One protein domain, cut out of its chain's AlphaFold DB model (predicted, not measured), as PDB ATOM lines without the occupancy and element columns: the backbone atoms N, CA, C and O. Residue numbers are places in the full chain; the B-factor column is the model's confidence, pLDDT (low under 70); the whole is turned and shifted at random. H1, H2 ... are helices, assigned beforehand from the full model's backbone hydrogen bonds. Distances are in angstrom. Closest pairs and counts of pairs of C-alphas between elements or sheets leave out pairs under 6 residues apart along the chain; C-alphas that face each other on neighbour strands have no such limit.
ATOM      1  N   LYS A   7      25.231  33.165  23.197       80.69
ATOM      2  CA  LYS A   7      24.511  34.160  24.012       80.69
ATOM      3  C   LYS A   7      24.593  33.900  25.510       80.69
ATOM      4  O   LYS A   7      24.487  34.837  26.291       80.69
ATOM      5  N   SER A   8      24.786  32.643  25.901       80.75
ATOM      6  CA  SER A   8      24.957  32.238  27.298       80.75
ATOM      7  C   SER A   8      26.388  32.407  27.820       80.75
ATOM      8  O   SER A   8      26.627  32.151  28.998       80.75
ATOM      9  N   ARG A   9      27.347  32.783  26.961       82.19
ATOM     10  CA  ARG A   9      28.759  32.910  27.338       82.19
ATOM     11  C   ARG A   9      29.022  34.213  28.089       82.19
ATOM     12  O   ARG A   9      28.488  35.271  27.752       82.19
ATOM     13  N   SER A  10      29.886  34.136  29.091       81.62
ATOM     14  CA  SER A  10      30.392  35.287  29.837       81.62
ATOM     15  C   SER A  10      31.263  36.202  28.961       81.62
ATOM     16  O   SER A  10      31.785  35.792  27.923       81.62
ATOM     17  N   ASP A  11      31.485  37.451  29.395       80.19
ATOM     18  CA  ASP A  11      32.396  38.372  28.691       80.19
ATOM     19  C   ASP A  11      33.822  37.805  28.597       80.19
ATOM     20  O   ASP A  11      34.506  38.009  27.599       80.19
ATOM     21  N   LEU A  12      34.256  37.042  29.604       78.06
ATOM     22  CA  LEU A  12      35.562  36.392  29.605       78.06
ATOM     23  C   LEU A  12      35.654  35.304  28.526       78.06
ATOM     24  O   LEU A  12      36.616  35.280  27.763       78.06
ATOM     25  N   GLU A  13      34.642  34.442  28.411       79.19
ATOM     26  CA  GLU A  13      34.580  33.419  27.356       79.19
ATOM     27  C   GLU A  13      34.548  34.055  25.964       79.19
ATOM     28  O   GLU A  13      35.253  33.616  25.053       79.19
ATOM     29  N   MET A  14      33.797  35.146  25.805       83.44
ATOM     30  CA  MET A  14      33.767  35.898  24.552       83.44
ATOM     31  C   MET A  14      35.135  36.501  24.220       83.44
ATOM     32  O   MET A  14      35.580  36.420  23.076       83.44
ATOM     33  N   ARG A  15      35.864  37.044  25.202       83.06
ATOM     34  CA  ARG A  15      37.248  37.505  24.997       83.06
ATOM     35  C   ARG A  15      38.178  36.368  24.595       83.06
ATOM     36  O   ARG A  15      38.994  36.559  23.697       83.06
ATOM     37  N   SER A  16      38.044  35.189  25.197       79.50
ATOM     38  CA  SER A  16      38.818  34.008  24.802       79.50
ATOM     39  C   SER A  16      38.553  33.620  23.345       79.50
ATOM     40  O   SER A  16      39.499  33.377  22.597       79.50
ATOM     41  N   GLY A  17      37.289  33.635  22.909       81.19
ATOM     42  CA  GLY A  17      36.917  33.425  21.505       81.19
ATOM     43  C   GLY A  17      37.504  34.483  20.562       81.19
ATOM     44  O   GLY A  17      38.050  34.152  19.509       81.19
ATOM     45  N   TYR A  18      37.473  35.754  20.966       84.56
ATOM     46  CA  TYR A  18      38.092  36.854  20.225       84.56
ATOM     47  C   TYR A  18      39.602  36.654  20.053       84.56
ATOM     48  O   TYR A  18      40.127  36.748  18.941       84.56
ATOM     49  N   PHE A  19      40.313  36.340  21.139       81.38
ATOM     50  CA  PHE A  19      41.752  36.091  21.088       81.38
ATOM     51  C   PHE A  19      42.092  34.857  20.263       81.38
ATOM     52  O   PHE A  19      43.113  34.854  19.578       81.38
ATOM     53  N   PHE A  20      41.237  33.836  20.287       83.50
ATOM     54  CA  PHE A  20      41.371  32.678  19.419       83.50
ATOM     55  C   PHE A  20      41.337  33.083  17.934       83.50
ATOM     56  O   PHE A  20      42.305  32.821  17.217       83.50
ATOM     57  N   LEU A  21      40.308  33.804  17.476       83.38
ATOM     58  CA  LEU A  21      40.248  34.255  16.078       83.38
ATOM     59  C   LEU A  21      41.393  35.202  15.715       83.38
ATOM     60  O   LEU A  21      41.953  35.109  14.624       83.38
ATOM     61  N   HIS A  22      41.788  36.082  16.632       83.56
ATOM     62  CA  HIS A  22      42.933  36.962  16.425       83.56
ATOM     63  C   HIS A  22      44.235  36.169  16.236       83.56
ATOM     64  O   HIS A  22      45.001  36.420  15.307       83.56
ATOM     65  N   ALA A  23      44.487  35.191  17.109       76.69
ATOM     66  CA  ALA A  23      45.738  34.445  17.142       76.69
ATOM     67  C   ALA A  23      45.860  33.409  16.022       76.69
ATOM     68  O   ALA A  23      46.978  33.145  15.578       76.69
ATOM     69  N   PHE A  24      44.745  32.804  15.608       78.44
ATOM     70  CA  PHE A  24      44.736  31.705  14.645       78.44
ATOM     71  C   PHE A  24      44.277  32.136  13.258       78.44
ATOM     72  O   PHE A  24      44.878  31.703  12.288       78.44
ATOM     73  N   TYR A  25      43.298  33.030  13.149       83.06
ATOM     74  CA  TYR A  25      42.745  33.488  11.867       83.06
ATOM     75  C   TYR A  25      43.117  34.937  11.551       83.06
ATOM     76  O   TYR A  25      42.631  35.500  10.580       83.06
ATOM     77  N   GLY A  26      43.975  35.574  12.354       81.50
ATOM     78  CA  GLY A  26      44.455  36.926  12.079       81.50
ATOM     79  C   GLY A  26      43.372  38.007  12.132       81.50
ATOM     80  O   GLY A  26      43.579  39.076  11.559       81.50
ATOM     81  N   TYR A  27      42.240  37.758  12.801       84.56
ATOM     82  CA  TYR A  27      41.140  38.718  12.923       84.56
ATOM     83  C   TYR A  27      41.609  40.043  13.548       84.56
ATOM     84  O   TYR A  27      42.208  40.041  14.621       84.56
ATOM     85  N   LYS A  28      41.338  41.187  12.905       86.75
ATOM     86  CA  LYS A  28      41.814  42.523  13.344       86.75
ATOM     87  C   LYS A  28      40.710  43.475  13.817       86.75
ATOM     88  O   LYS A  28      41.004  44.635  14.103       86.75
ATOM     89  N   GLY A  29      39.458  43.022  13.850       85.31
ATOM     90  CA  GLY A  29      38.339  43.841  14.321       85.31
ATOM     91  C   GLY A  29      38.434  44.139  15.818       85.31
ATOM     92  O   GLY A  29      39.246  43.549  16.530       85.31
ATOM     93  N   LYS A  30      37.611  45.067  16.313       90.12
ATOM     94  CA  LYS A  30      37.568  45.368  17.748       90.12
ATOM     95  C   LYS A  30      36.788  44.282  18.486       90.12
ATOM     96  O   LYS A  30      35.878  43.669  17.935       90.12
ATOM     97  N   TYR A  31      37.099  44.096  19.770       86.50
ATOM     98  CA  TYR A  31      36.394  43.126  20.615       86.50
ATOM     99  C   TYR A  31      34.876  43.361  20.658       86.50
ATOM    100  O   TYR A  31      34.116  42.400  20.606       86.50
ATOM    101  N   GLN A  32      34.433  44.622  20.721       87.38
ATOM    102  CA  GLN A  32      33.004  44.936  20.758       87.38
ATOM    103  C   GLN A  32      32.301  44.519  19.457       87.38
ATOM    104  O   GLN A  32      31.285  43.840  19.525       87.38
ATOM    105  N   ASP A  33      32.898  44.809  18.297       85.50
ATOM    106  CA  ASP A  33      32.363  44.408  16.987       85.50
ATOM    107  C   ASP A  33      32.293  42.879  16.858       85.50
ATOM    108  O   ASP A  33      31.300  42.333  16.379       85.50
ATOM    109  N   PHE A  34      33.324  42.171  17.334       88.69
ATOM    110  CA  PHE A  34      33.318  40.710  17.426       88.69
ATOM    111  C   PHE A  34      32.172  40.213  18.313       88.69
ATOM    112  O   PHE A  34      31.411  39.338  17.906       88.69
ATOM    113  N   LYS A  35      32.042  40.764  19.523       88.25
ATOM    114  CA  LYS A  35      31.040  40.336  20.500       88.25
ATOM    115  C   LYS A  35      29.636  40.552  19.944       88.25
ATOM    116  O   LYS A  35      28.818  39.640  20.001       88.25
ATOM    117  N   ASP A  36      29.388  41.710  19.344       85.69
ATOM    118  CA  ASP A  36      28.110  42.026  18.721       85.69
ATOM    119  C   ASP A  36      27.831  41.080  17.547       85.69
ATOM    120  O   ASP A  36      26.757  40.486  17.495       85.69
ATOM    121  N   ALA A  37      28.800  40.827  16.663       81.75
ATOM    122  CA  ALA A  37      28.630  39.906  15.537       81.75
ATOM    123  C   ALA A  37      28.335  38.457  15.978       81.75
ATOM    124  O   ALA A  37      27.491  37.772  15.396       81.75
ATOM    125  N   MET A  38      28.985  37.988  17.045       84.19
ATOM    126  CA  MET A  38      28.750  36.651  17.597       84.19
ATOM    127  C   MET A  38      27.356  36.533  18.237       84.19
ATOM    128  O   MET A  38      26.700  35.500  18.083       84.19
ATOM    129  N   LEU A  39      26.875  37.593  18.899       80.81
ATOM    130  CA  LEU A  39      25.622  37.599  19.662       80.81
ATOM    131  C   LEU A  39      24.370  37.992  18.845       80.81
ATOM    132  O   LEU A  39      23.281  37.499  19.150       80.81
ATOM    133  N   ASN A  40      24.491  38.843  17.818       72.44
ATOM    134  CA  ASN A  40      23.360  39.534  17.169       72.44
ATOM    135  C   ASN A  40      22.920  39.007  15.789       72.44
ATOM    136  O   ASN A  40      22.394  39.779  14.990       72.44
ATOM    137  N   THR A  41      23.012  37.713  15.468       63.19
ATOM    138  CA  THR A  41      22.424  37.279  14.180       63.19
ATOM    139  C   THR A  41      20.913  37.113  14.245       63.19
ATOM    140  O   THR A  41      20.382  36.083  14.672       63.19
ATOM    141  N   LYS A  42      20.222  38.114  13.712       54.44
ATOM    142  CA  LYS A  42      19.232  37.863  12.668       54.44
ATOM    143  C   LYS A  42      19.871  38.251  11.332       54.44
ATOM    144  O   LYS A  42      20.611  39.223  11.264       54.44
ATOM    145  N   GLU A  43      19.635  37.413  10.337       46.34
ATOM    146  CA  GLU A  43      20.126  37.467   8.957       46.34
ATOM    147  C   GLU A  43      19.899  38.802   8.200       46.34
ATOM    148  O   GLU A  43      19.064  39.602   8.628       46.34
ATOM    149  N   PRO A  44      20.587  39.021   7.051       51.81
ATOM    150  CA  PRO A  44      21.386  38.033   6.328       51.81
ATOM    151  C   PRO A  44      22.890  38.181   6.517       51.81
ATOM    152  O   PRO A  44      23.488  39.248   6.384       51.81
ATOM    153  N   ILE A  45      23.483  37.025   6.775       51.88
ATOM    154  CA  ILE A  45      24.888  36.745   6.544       51.88
ATOM    155  C   ILE A  45      25.101  36.751   5.027       51.88
ATOM    156  O   ILE A  45      24.312  36.151   4.302       51.88
ATOM    157  N   ASN A  46      26.134  37.442   4.542       48.78
ATOM    158  CA  ASN A  46      26.443  37.476   3.115       48.78
ATOM    159  C   ASN A  46      26.882  36.073   2.642       48.78
ATOM    160  O   ASN A  46      27.968  35.643   3.039       48.78
ATOM    161  N   PRO A  47      26.092  35.380   1.797       50.25
ATOM    162  CA  PRO A  47      26.377  34.014   1.357       50.25
ATOM    163  C   PRO A  47      27.695  33.882   0.579       50.25
ATOM    164  O   PRO A  47      28.295  32.810   0.598       50.25
ATOM    165  N   ASP A  48      28.193  34.962  -0.029       52.25
ATOM    166  CA  ASP A  48      29.436  34.953  -0.812       52.25
ATOM    167  C   ASP A  48      30.701  34.827   0.056       52.25
ATOM    168  O   ASP A  48      31.766  34.458  -0.440       52.25
ATOM    169  N   ASN A  49      30.592  35.101   1.361       49.12
ATOM    170  CA  ASN A  49      31.704  35.015   2.313       49.12
ATOM    171  C   ASN A  49      31.611  33.793   3.239       49.12
ATOM    172  O   ASN A  49      32.466  33.619   4.107       49.12
ATOM    173  N   VAL A  50      30.589  32.948   3.078       54.62
ATOM    174  CA  VAL A  50      30.361  31.806   3.963       54.62
ATOM    175  C   VAL A  50      31.322  30.686   3.588       54.62
ATOM    176  O   VAL A  50      31.067  29.887   2.685       54.62
ATOM    177  N   LYS A  51      32.420  30.569   4.331       59.19
ATOM    178  CA  LYS A  51      33.153  29.306   4.386       59.19
ATOM    179  C   LYS A  51      32.582  28.503   5.533       59.19
ATOM    180  O   LYS A  51      32.911  28.717   6.696       59.19
ATOM    181  N   GLN A  52      31.674  27.597   5.187       58.16
ATOM    182  CA  GLN A  52      31.129  26.662   6.157       58.16
ATOM    183  C   GLN A  52      32.270  25.793   6.685       58.16
ATOM    184  O   GLN A  52      32.911  25.060   5.926       58.16
ATOM    185  N   VAL A  53      32.510  25.855   7.995       64.62
ATOM    186  CA  VAL A  53      33.274  24.809   8.677       64.62
ATOM    187  C   VAL A  53      32.481  23.517   8.498       64.62
ATOM    188  O   VAL A  53      31.320  23.430   8.898       64.62
ATOM    189  N   SER A  54      33.071  22.519   7.839       69.88
ATOM    190  CA  SER A  54      32.369  21.253   7.620       69.88
ATOM    191  C   SER A  54      32.058  20.582   8.962       69.88
ATOM    192  O   SER A  54      32.908  20.543   9.854       69.88
ATOM    193  N   THR A  55      30.875  19.976   9.093       68.50
ATOM    194  CA  THR A  55      30.486  19.223  10.301       68.50
ATOM    195  C   THR A  55      31.511  18.139  10.661       68.50
ATOM    196  O   THR A  55      31.727  17.848  11.836       68.50
ATOM    197  N   ALA A  56      32.176  17.556   9.658       71.06
ATOM    198  CA  ALA A  56      33.223  16.559   9.856       71.06
ATOM    199  C   ALA A  56      34.465  17.142  10.555       71.06
ATOM    200  O   ALA A  56      34.987  16.524  11.481       71.06
ATOM    201  N   ASP A  57      34.901  18.340  10.158       69.81
ATOM    202  CA  ASP A  57      36.039  19.035  10.770       69.81
ATOM    203  C   ASP A  57      35.724  19.474  12.208       69.81
ATOM    204  O   ASP A  57      36.508  19.231  13.128       69.81
ATOM    205  N   ALA A  58      34.524  20.010  12.439       68.31
ATOM    206  CA  ALA A  58      34.070  20.371  13.779       68.31
ATOM    207  C   ALA A  58      34.024  19.155  14.724       68.31
ATOM    208  O   ALA A  58      34.536  19.202  15.844       68.31
ATOM    209  N   ASN A  59      33.481  18.025  14.261       68.81
ATOM    210  CA  ASN A  59      33.434  16.788  15.042       68.81
ATOM    211  C   ASN A  59      34.827  16.211  15.320       68.81
ATOM    212  O   ASN A  59      35.070  15.694  16.412       68.81
ATOM    213  N   TRP A  60      35.755  16.329  14.369       72.31
ATOM    214  CA  TRP A  60      37.146  15.945  14.580       72.31
ATOM    215  C   TRP A  60      37.836  16.840  15.622       72.31
ATOM    216  O   TRP A  60      38.537  16.340  16.499       72.31
ATOM    217  N   LYS A  61      37.602  18.157  15.603       66.62
ATOM    218  CA  LYS A  61      38.151  19.086  16.610       66.62
ATOM    219  C   LYS A  61      37.636  18.785  18.014       66.62
ATOM    220  O   LYS A  61      38.439  18.744  18.951       66.62
ATOM    221  N   ARG A  62      36.331  18.515  18.147       65.62
ATOM    222  CA  ARG A  62      35.704  18.093  19.412       65.62
ATOM    223  C   ARG A  62      36.337  16.807  19.945       65.62
ATOM    224  O   ARG A  62      36.751  16.763  21.100       65.62
ATOM    225  N   SER A  63      36.490  15.780  19.103       64.44
ATOM    226  CA  SER A  63      37.075  14.494  19.523       64.44
ATOM    227  C   SER A  63      38.563  14.578  19.881       64.44
ATOM    228  O   SER A  63      39.051  13.760  20.655       64.44
ATOM    229  N   ASN A  64      39.274  15.599  19.390       61.50
ATOM    230  CA  ASN A  64      40.667  15.884  19.740       61.50
ATOM    231  C   ASN A  64      40.831  16.842  20.938       61.50
ATOM    232  O   ASN A  64      41.944  17.293  21.210       61.50
ATOM    233  N   GLY A  65      39.751  17.140  21.671       59.31
ATOM    234  CA  GLY A  65      39.802  17.914  22.916       59.31
ATOM    235  C   GLY A  65      39.786  19.434  22.731       59.31
ATOM    236  O   GLY A  65      40.158  20.162  23.651       59.31
ATOM    237  N   THR A  66      39.363  19.930  21.565       69.19
ATOM    238  CA  THR A  66      39.113  21.368  21.377       69.19
ATOM    239  C   THR A  66      37.851  21.762  22.141       69.19
ATOM    240  O   THR A  66      36.831  21.085  22.031       69.19
ATOM    241  N   SER A  67      37.910  22.855  22.911       75.25
ATOM    242  CA  SER A  67      36.747  23.354  23.656       75.25
ATOM    243  C   SER A  67      35.581  23.677  22.720       75.25
ATOM    244  O   SER A  67      35.777  24.320  21.685       75.25
ATOM    245  N   GLU A  68      34.365  23.295  23.124       76.94
ATOM    246  CA  GLU A  68      33.131  23.577  22.377       76.94
ATOM    247  C   GLU A  68      32.967  25.077  22.105       76.94
ATOM    248  O   GLU A  68      32.520  25.462  21.031       76.94
ATOM    249  N   LEU A  69      33.415  25.936  23.031       78.62
ATOM    250  CA  LEU A  69      33.426  27.387  22.835       78.62
ATOM    251  C   LEU A  69      34.174  27.783  21.561       78.62
ATOM    252  O   LEU A  69      33.680  28.591  20.782       78.62
ATOM    253  N   PHE A  70      35.364  27.230  21.347       82.12
ATOM    254  CA  PHE A  70      36.192  27.613  20.212       82.12
ATOM    255  C   PHE A  70      35.685  27.028  18.904       82.12
ATOM    256  O   PHE A  70      35.741  27.715  17.891       82.12
ATOM    257  N   VAL A  71      35.133  25.811  18.940       78.56
ATOM    258  CA  VAL A  71      34.472  25.209  17.777       78.56
ATOM    259  C   VAL A  71      33.273  26.060  17.354       78.56
ATOM    260  O   VAL A  71      33.184  26.436  16.193       78.56
ATOM    261  N   GLN A  72      32.417  26.463  18.297       79.25
ATOM    262  CA  GLN A  72      31.244  27.303  18.024       79.25
ATOM    263  C   GLN A  72      31.627  28.716  17.561       79.25
ATOM    264  O   GLN A  72      30.994  29.270  16.667       79.25
ATOM    265  N   VAL A  73      32.679  29.312  18.136       83.25
ATOM    266  CA  VAL A  73      33.215  30.605  17.674       83.25
ATOM    267  C   VAL A  73      33.782  30.495  16.260       83.25
ATOM    268  O   VAL A  73      33.595  31.412  15.465       83.25
ATOM    269  N   GLU A  74      34.466  29.399  15.931       83.19
ATOM    270  CA  GLU A  74      35.007  29.163  14.595       83.19
ATOM    271  C   GLU A  74      33.901  28.932  13.562       83.19
ATOM    272  O   GLU A  74      33.894  29.606  12.535       83.19
ATOM    273  N   GLU A  75      32.954  28.031  13.849       80.06
ATOM    274  CA  GLU A  75      31.770  27.771  13.019       80.06
ATOM    275  C   GLU A  75      31.053  29.091  12.730       80.06
ATOM    276  O   GLU A  75      30.821  29.450  11.575       80.06
ATOM    277  N   ARG A  76      30.824  29.884  13.779       81.06
ATOM    278  CA  ARG A  76      30.169  31.177  13.664       81.06
ATOM    279  C   ARG A  76      30.975  32.214  12.888       81.06
ATOM    280  O   ARG A  76      30.426  32.967  12.089       81.06
ATOM    281  N   ALA A  77      32.275  32.301  13.117       82.56
ATOM    282  CA  ALA A  77      33.128  33.200  12.354       82.56
ATOM    283  C   ALA A  77      33.187  32.801  10.873       82.56
ATOM    284  O   ALA A  77      33.257  33.685  10.022       82.56
ATOM    285  N   GLY A  78      33.116  31.500  10.572       79.12
ATOM    286  CA  GLY A  78      33.013  30.962   9.215       79.12
ATOM    287  C   GLY A  78      31.699  31.328   8.539       79.12
ATOM    288  O   GLY A  78      31.715  31.788   7.398       79.12
ATOM    289  N   GLU A  79      30.579  31.232   9.266       77.06
ATOM    290  CA  GLU A  79      29.294  31.767   8.806       77.06
ATOM    291  C   GLU A  79      29.425  33.253   8.471       77.06
ATOM    292  O   GLU A  79      29.102  33.674   7.371       77.06
ATOM    293  N   LEU A  80      29.978  34.055   9.377       77.75
ATOM    294  CA  LEU A  80      30.084  35.507   9.217       77.75
ATOM    295  C   LEU A  80      31.157  35.962   8.207       77.75
ATOM    296  O   LEU A  80      31.318  37.167   8.005       77.75
ATOM    297  N   GLY A  81      31.909  35.041   7.597       77.88
ATOM    298  CA  GLY A  81      32.988  35.375   6.667       77.88
ATOM    299  C   GLY A  81      34.171  36.098   7.312       77.88
ATOM    300  O   GLY A  81      34.860  36.883   6.663       77.88
ATOM    301  N   LEU A  82      34.387  35.873   8.608       79.94
ATOM    302  CA  LEU A  82      35.445  36.505   9.398       79.94
ATOM    303  C   LEU A  82      36.741  35.681   9.428       79.94
ATOM    304  O   LEU A  82      37.726  36.124  10.022       79.94
ATOM    305  N   LEU A  83      36.740  34.485   8.832       82.50
ATOM    306  CA  LEU A  83      37.905  33.607   8.773       82.50
ATOM    307  C   LEU A  83      38.833  34.003   7.620       82.50
ATOM    308  O   LEU A  83      38.402  34.169   6.482       82.50
ATOM    309  N   ASP A  84      40.130  34.087   7.908       84.62
ATOM    310  CA  ASP A  84      41.191  34.170   6.904       84.62
ATOM    311  C   ASP A  84      41.993  32.858   6.933       84.62
ATOM    312  O   ASP A  84      42.861  32.655   7.792       84.62
ATOM    313  N   GLU A  85      41.714  31.931   6.005       79.69
ATOM    314  CA  GLU A  85      42.448  30.658   5.967       79.69
ATOM    315  C   GLU A  85      43.924  30.842   5.644       79.69
ATOM    316  O   GLU A  85      44.740  30.024   6.063       79.69
TER     317      GLU A  85
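Overview. This is residues 7 to 85 of the 139 residues of an uncharacterized protein of Aneurinibacillus thermoaerophilus (UniProt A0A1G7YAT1). H4 lies in the middle, with H3 folded back along one side of it as a helical hairpin, while H1 crosses H4 on the side away from H3 and H2 stands across H1. A long loop, residues 40 to 54, runs round the outside from H2 to H3. You have 79 printed residues with four named helices, H1, H2, H3 and H4 in chain order, and no named strand; the class is all helix, the packing mostly crossed. The whole is compact, with a radius of gyration of the C-alphas of 12.0 A, and rounded, spanning 31 by 30 by 24 A.

Arrangement. Start at H1, residues 11 to 25; its residues 14 to 18 alone touch H2, residues 31 to 39, closest at the C-alphas of Tyr 18 and Tyr 31, 6.5 A apart, about perpendicular at 77 degrees. The hub is H4, residues 68 to 79. With residues 69 to 74 alone it touches H1, closest at the C-alphas of Gly 17 and Phe 70, 6.0 A apart, at a steep tilt of 59 degrees, the same way. With residues 73 to 77 alone H4 only just touches H2, with 3 pairs of C-alphas within 8 A, the closest those of Met 38 and Arg 76, 6.9 A. H3, residues 55 to 63, touches H4, closest at the C-alphas of Ala 58 and Val 71, 6.3 A apart, at a shallow tilt of 20 degrees, opposite ways. H3 is apart from H1 and H2. In H1, H2, H3 and H4 every O i to N i+4 pair is within hydrogen-bond range.

Along the chain. Find C-alpha 11 at (32.396, 38.372, 28.691); from there H1 runs 20.3 A to C-alpha 25. H2 measures 12.1 A and H3 12.3 A. H4 runs 16.3 A to C-alpha 79 at (29.294, 31.767, 8.806).

Size, cuts and confidence. The C-alphas of Pro 44 and Asn 64 are farthest apart, 32.3 A. The printed part has no cut; the link from H2 to H3 is long, the other two tight. Mean pLDDT of the printed part is 74.9, under 70 at residues 41 to 55, 57 to 59 and 61 to 66.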